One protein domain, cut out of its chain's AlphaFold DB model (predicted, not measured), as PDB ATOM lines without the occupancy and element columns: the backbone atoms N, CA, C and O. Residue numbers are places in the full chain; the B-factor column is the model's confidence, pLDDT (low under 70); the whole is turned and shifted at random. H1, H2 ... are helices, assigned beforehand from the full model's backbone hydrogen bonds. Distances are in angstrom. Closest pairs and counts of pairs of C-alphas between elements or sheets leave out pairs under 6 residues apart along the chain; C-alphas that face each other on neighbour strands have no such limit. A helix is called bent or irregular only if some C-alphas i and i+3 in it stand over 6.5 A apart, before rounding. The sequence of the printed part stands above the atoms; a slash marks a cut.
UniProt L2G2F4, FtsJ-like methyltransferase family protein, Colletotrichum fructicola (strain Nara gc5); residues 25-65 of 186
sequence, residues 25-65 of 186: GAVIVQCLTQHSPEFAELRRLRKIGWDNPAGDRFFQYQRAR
ATOM      1  N   GLY A  25     156.349 171.922 190.318       86.31
ATOM      2  CA  GLY A  25     155.858 170.593 189.955       86.31
ATOM      3  C   GLY A  25     154.399 170.369 190.357       86.31
ATOM      4  O   GLY A  25     153.598 169.956 189.519       86.31
ATOM      5  N   ALA A  26     154.023 170.706 191.595       86.56
ATOM      6  CA  ALA A  26     152.650 170.561 192.079       86.56
ATOM      7  C   ALA A  26     151.657 171.417 191.273       86.56
ATOM      8  O   ALA A  26     150.585 170.934 190.900       86.56
ATOM      9  N   VAL A  27     152.039 172.653 190.926       92.00
ATOM     10  CA  VAL A  27     151.212 173.554 190.102       92.00
ATOM     11  C   VAL A  27     151.003 172.988 188.694       92.00
ATOM     12  O   VAL A  27     149.876 172.983 188.193       92.00
ATOM     13  N   ILE A  28     152.058 172.461 188.061       91.69
ATOM     14  CA  ILE A  28     151.963 171.829 186.735       91.69
ATOM     15  C   ILE A  28     151.061 170.593 186.797       91.69
ATOM     16  O   ILE A  28     150.154 170.454 185.977       91.69
ATOM     17  N   VAL A  29     151.267 169.714 187.781       92.00
ATOM     18  CA  VAL A  29     150.457 168.502 187.957       92.00
ATOM     19  C   VAL A  29     148.987 168.855 188.182       92.00
ATOM     20  O   VAL A  29     148.115 168.218 187.585       92.00
ATOM     21  N   GLN A  30     148.686 169.866 188.998       92.69
ATOM     22  CA  GLN A  30     147.317 170.319 189.235       92.69
ATOM     23  C   GLN A  30     146.679 170.873 187.957       92.69
ATOM     24  O   GLN A  30     145.574 170.459 187.602       92.69
ATOM     25  N   CYS A  31     147.388 171.749 187.239       93.94
ATOM     26  CA  CYS A  31     146.922 172.310 185.977       93.94
ATOM     27  C   CYS A  31     146.625 171.204 184.953       93.94
ATOM     28  O   CYS A  31     145.522 171.148 184.411       93.94
ATOM     29  N   LEU A  32     147.555 170.269 184.745       95.69
ATOM     30  CA  LEU A  32     147.373 169.165 183.802       95.69
ATOM     31  C   LEU A  32     146.246 168.215 184.223       95.69
ATOM     32  O   LEU A  32     145.498 167.755 183.369       95.69
ATOM     33  N   THR A  33     146.074 167.963 185.523       95.12
ATOM     34  CA  THR A  33     144.964 167.132 186.028       95.12
ATOM     35  C   THR A  33     143.604 167.783 185.745       95.12
ATOM     36  O   THR A  33     142.642 167.078 185.460       95.12
ATOM     37  N   GLN A  34     143.508 169.115 185.813       94.94
ATOM     38  CA  GLN A  34     142.261 169.843 185.550       94.94
ATOM     39  C   GLN A  34     141.951 169.992 184.056       94.94
ATOM     40  O   GLN A  34     140.780 170.006 183.683       94.94
ATOM     41  N   HIS A  35     142.979 170.115 183.212       96.62
ATOM     42  CA  HIS A  35     142.807 170.503 181.808       96.62
ATOM     43  C   HIS A  35     143.077 169.377 180.796       96.62
ATOM     44  O   HIS A  35     142.710 169.532 179.634       96.62
ATOM     45  N   SER A  36     143.680 168.250 181.199       97.50
ATOM     46  CA  SER A  36     143.878 167.073 180.340       97.50
ATOM     47  C   SER A  36     143.254 165.823 180.971       97.50
ATOM     48  O   SER A  36     143.775 165.302 181.965       97.50
ATOM     49  N   PRO A  37     142.159 165.296 180.392       96.38
ATOM     50  CA  PRO A  37     141.559 164.053 180.867       96.38
ATOM     51  C   PRO A  37     142.509 162.855 180.713       96.38
ATOM     52  O   PRO A  37     142.501 161.965 181.560       96.38
ATOM     53  N   GLU A  38     143.373 162.844 179.693       97.44
ATOM     54  CA  GLU A  38     144.390 161.805 179.496       97.44
ATOM     55  C   GLU A  38     145.410 161.812 180.634       97.44
ATOM     56  O   GLU A  38     145.746 160.760 181.175       97.44
ATOM     57  N   PHE A  39     145.885 162.995 181.034       95.94
ATOM     58  CA  PHE A  39     146.815 163.122 182.151       95.94
ATOM     59  C   PHE A  39     146.169 162.708 183.477       95.94
ATOM     60  O   PHE A  39     146.784 161.980 184.261       95.94
ATOM     61  N   ALA A  40     144.924 163.128 183.720       95.81
ATOM     62  CA  ALA A  40     144.167 162.729 184.902       95.81
ATOM     63  C   ALA A  40     144.001 161.200 184.982       95.81
ATOM     64  O   ALA A  40     144.249 160.603 186.034       95.81
ATOM     65  N   GLU A  41     143.662 160.553 183.863       96.56
ATOM     66  CA  GLU A  41     143.523 159.099 183.797       96.56
ATOM     67  C   GLU A  41     144.865 158.378 183.971       96.56
ATOM     68  O   GLU A  41     144.960 157.430 184.752       96.56
ATOM     69  N   LEU A  42     145.938 158.855 183.332       96.38
ATOM     70  CA  LEU A  42     147.286 158.311 183.528       96.38
ATOM     71  C   LEU A  42     147.731 158.396 184.990       96.38
ATOM     72  O   LEU A  42     148.334 157.453 185.503       96.38
ATOM     73  N   ARG A  43     147.421 159.498 185.683       94.25
ATOM     74  CA  ARG A  43     147.737 159.664 187.107       94.25
ATOM     75  C   ARG A  43     146.950 158.680 187.970       94.25
ATOM     76  O   ARG A  43     147.532 158.055 188.857       94.25
ATOM     77  N   ARG A  44     145.659 158.490 187.682       95.44
ATOM     78  CA  ARG A  44     144.816 157.494 188.358       95.44
ATOM     79  C   ARG A  44     145.358 156.075 188.158       95.44
ATOM     80  O   ARG A  44     145.519 155.342 189.130       95.44
ATOM     81  N   LEU A  45     145.684 155.701 186.920       94.50
ATOM     82  CA  LEU A  45     146.256 154.393 186.583       94.50
ATOM     83  C   LEU A  45     147.623 154.180 187.236       94.50
ATOM     84  O   LEU A  45     147.879 153.104 187.774       94.50
ATOM     85  N   ARG A  46     148.484 155.206 187.245       92.19
ATOM     86  CA  ARG A  46     149.781 155.158 187.929       92.19
ATOM     87  C   ARG A  46     149.601 154.906 189.419       92.19
ATOM     88  O   ARG A  46     150.273 154.027 189.938       92.19
ATOM     89  N   LYS A  47     148.673 155.610 190.078       91.94
ATOM     90  CA  LYS A  47     148.377 155.390 191.499       91.94
ATOM     91  C   LYS A  47     147.920 153.955 191.766       91.94
ATOM     92  O   LYS A  47     148.448 153.316 192.661       91.94
ATOM     93  N   ILE A  48     147.018 153.414 190.944       92.31
ATOM     94  CA  ILE A  48     146.578 152.011 191.062       92.31
ATOM     95  C   ILE A  48     147.750 151.037 190.909       92.31
ATOM     96  O   ILE A  48     147.827 150.054 191.639       92.31
ATOM     97  N   GLY A  49     148.646 151.289 189.952       88.44
ATOM     98  CA  GLY A  49     149.833 150.464 189.748       88.44
ATOM     99  C   GLY A  49     150.825 150.552 190.908       88.44
ATOM    100  O   GLY A  49     151.342 149.522 191.328       88.44
ATOM    101  N   TRP A  50     151.058 151.759 191.427       87.31
ATOM    102  CA  TRP A  50     152.000 152.033 192.514       87.31
ATOM    103  C   TRP A  50     151.513 151.490 193.860       87.31
ATOM    104  O   TRP A  50     152.284 150.898 194.603       87.31
ATOM    105  N   ASP A  51     150.210 151.597 194.131       90.12
ATOM    106  CA  ASP A  51     149.588 151.077 195.353       90.12
ATOM    107  C   ASP A  51     149.382 149.544 195.305       90.12
ATOM    108  O   ASP A  51     148.885 148.948 196.263       90.12
ATOM    109  N   ASN A  52     149.725 148.873 194.193       90.44
ATOM    110  CA  ASN A  52     149.556 147.429 194.043       90.44
ATOM    111  C   ASN A  52     150.813 146.654 194.494       90.44
ATOM    112  O   ASN A  52     151.762 146.509 193.715       90.44
ATOM    113  N   PRO A  53     150.788 145.985 195.664       91.81
ATOM    114  CA  PRO A  53     151.954 145.268 196.180       91.81
ATOM    115  C   PRO A  53     152.327 144.030 195.346       91.81
ATOM    116  O   PRO A  53     153.395 143.446 195.530       91.81
ATOM    117  N   ALA A  54     151.456 143.570 194.437       91.69
ATOM    118  CA  ALA A  54     151.807 142.514 193.490       91.69
ATOM    119  C   ALA A  54     152.826 142.996 192.446       91.69
ATOM    120  O   ALA A  54     153.677 142.204 192.043       91.69
ATOM    121  N   GLY A  55     152.769 144.275 192.050       86.25
ATOM    122  CA  GLY A  55     153.759 144.893 191.168       86.25
ATOM    123  C   GLY A  55     155.139 144.898 191.817       86.25
ATOM    124  O   GLY A  55     156.102 144.416 191.221       86.25
ATOM    125  N   ASP A  56     155.212 145.312 193.083       88.19
ATOM    126  CA  ASP A  56     156.461 145.299 193.848       88.19
ATOM    127  C   ASP A  56     157.068 143.904 193.933       88.19
ATOM    128  O   ASP A  56     158.240 143.724 193.600       88.19
ATOM    129  N   ARG A  57     156.271 142.895 194.307       92.06
ATOM    130  CA  ARG A  57     156.736 141.499 194.364       92.06
ATOM    131  C   ARG A  57     157.226 141.003 193.006       92.06
ATOM    132  O   ARG A  57     158.245 140.319 192.933       92.06
ATOM    133  N   PHE A  58     156.523 141.354 191.933       89.00
ATOM    134  CA  PHE A  58     156.905 140.982 190.575       89.00
ATOM    135  C   PHE A  58     158.259 141.588 190.179       89.00
ATOM    136  O   PHE A  58     159.142 140.865 189.715       89.00
ATOM    137  N   PHE A  59     158.470 142.884 190.418       86.44
ATOM    138  CA  PHE A  59     159.746 143.538 190.119       86.44
ATOM    139  C   PHE A  59     160.870 143.124 191.073       86.44
ATOM    140  O   PHE A  59     162.012 143.015 190.637       86.44
ATOM    141  N   GLN A  60     160.574 142.829 192.341       89.38
ATOM    142  CA  GLN A  60     161.535 142.230 193.272       89.38
ATOM    143  C   GLN A  60     162.017 140.871 192.762       89.38
ATOM    144  O   GLN A  60     163.220 140.633 192.713       89.38
ATOM    145  N   TYR A  61     161.098 140.010 192.318       86.94
ATOM    146  CA  TYR A  61     161.446 138.715 191.740       86.94
ATOM    147  C   TYR A  61     162.276 138.859 190.456       86.94
ATOM    148  O   TYR A  61     163.270 138.156 190.281       86.94
ATOM    149  N   GLN A  62     161.915 139.799 189.575       85.88
ATOM    150  CA  GLN A  62     162.707 140.077 188.377       85.88
ATOM    151  C   GLN A  62     164.111 140.587 188.710       85.88
ATOM    152  O   GLN A  62     165.074 140.083 188.138       85.88
ATOM    153  N   ARG A  63     164.246 141.523 189.660       84.94
ATOM    154  CA  ARG A  63     165.553 142.006 190.126       84.94
ATOM    155  C   ARG A  63     166.388 140.869 190.700       84.94
ATOM    156  O   ARG A  63     167.516 140.690 190.271       84.94
ATOM    157  N   ALA A  64     165.814 140.043 191.574       83.50
ATOM    158  CA  ALA A  64     166.519 138.903 192.158       83.50
ATOM    159  C   ALA A  64     167.058 137.936 191.087       83.50
ATOM    160  O   ALA A  64     168.195 137.481 191.180       83.50
ATOM    161  N   ARG A  65     166.273 137.662 190.037       77.69
ATOM    162  CA  ARG A  65     166.719 136.837 188.902       77.69
ATOM    163  C   ARG A  65     167.770 137.521 188.036       77.69
ATOM    164  O   ARG A  65     168.635 136.839 187.499       77.69
TER     165      ARG A  65
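AT A GLANCE: This is residues 25 to 65 of the 186 residues of the protein "FtsJ-like methyltransferase family protein" of Colletotrichum fructicola (strain Nara gc5) (UniProt L2G2F4). Three helices follow one another end to end in an open, angular chain: H1 and H2 meet near their ends as a V, and H3 goes on from the far end of H2 after another turn, folding back on neither. H2 and H3 together make most of the long axis, H1 sits at one end of it, and residues 45 to 65, the latter part of H2, the link after it and H3, stick out with nothing packed on them. The printed part has 41 residues with three named helices in the order H1, H2, H3 and no named strand, and the class is all helix. The whole is extended, with a radius of gyration of the C-alphas of 14.1 A, and the C-alphas span 41 by 17 by 13 A along their three main axes.

HOW THE PARTS SIT: The printed part begins with H1, residues 25 to 35, and after the one residue Ser 36 comes H2, residues 37 to 50. H1 and H2 touch only at the corner by their tight link, with 5 pairs of C-alphas within 8 A. The closest C-alphas of the two are those of Thr 33 and Ala 40, 4.6 A apart, and H2 touches H1 with residues 39 to 40 alone. Their lines stand at a steep tilt of 57 degrees and they run opposite ways, with their centres 13.0 A apart. Beyond residues 51 and 52, which form a second tight link, H3 takes residues 53 to 65. H2 and H3 are close but not clearly touching, with 1 pair of C-alphas within 8 A: the closest C-alphas, those of Gly 49 and Gly 55, are 7.0 A apart. Their lines stand at a steep tilt of 65 degrees and they run the same way, with their centres 21.0 A apart. H1 and H3 are apart, and H3 touches no helix. In the backbones of H1, H2 and H3, every pair of O of residue i and N of residue i+4 is within hydrogen-bond range.

IN THESE COORDINATES: H1 has 11 residues, from Gly 25, with its C-alpha at (155.858, 170.593, 189.955), to His 35, and measures 15.4 A from first to last C-alpha. H2, the longest helix by residues with 14, runs from Pro 37, with its C-alpha at (141.559, 164.053, 180.867), to Trp 50, over 19.7 A. H3 has 13 residues, from Pro 53 to Arg 65, whose C-alpha is at (166.719, 136.837, 188.902), and measures 18.5 A. The three helices hold 38 of the 41 printed residues, and no helix is bent or irregular.

THE WHOLE: The two C-alphas farthest apart are those of His 35 and Arg 65, at 41.9 A, while the first and last printed C-alphas, those of Gly 25 and Arg 65, are 35.5 A apart. The radius of gyration of the C-alphas is 1.57 times the 9.0 A of a compact globule of 41 residues. Residues 45 to 65 stand free, of which 45 to 50 belong to H2 and 53 to 65 to H3. The printed part has no cut, and both links are tight. It begins at residue 25 and ends at residue 65 of a full chain of 186 residues. In this predicted model the mean pLDDT of the printed part is 91.3, and no printed residue is under 70. The mean pLDDT is 93 for H1, 94 for H2 and 87 for H3.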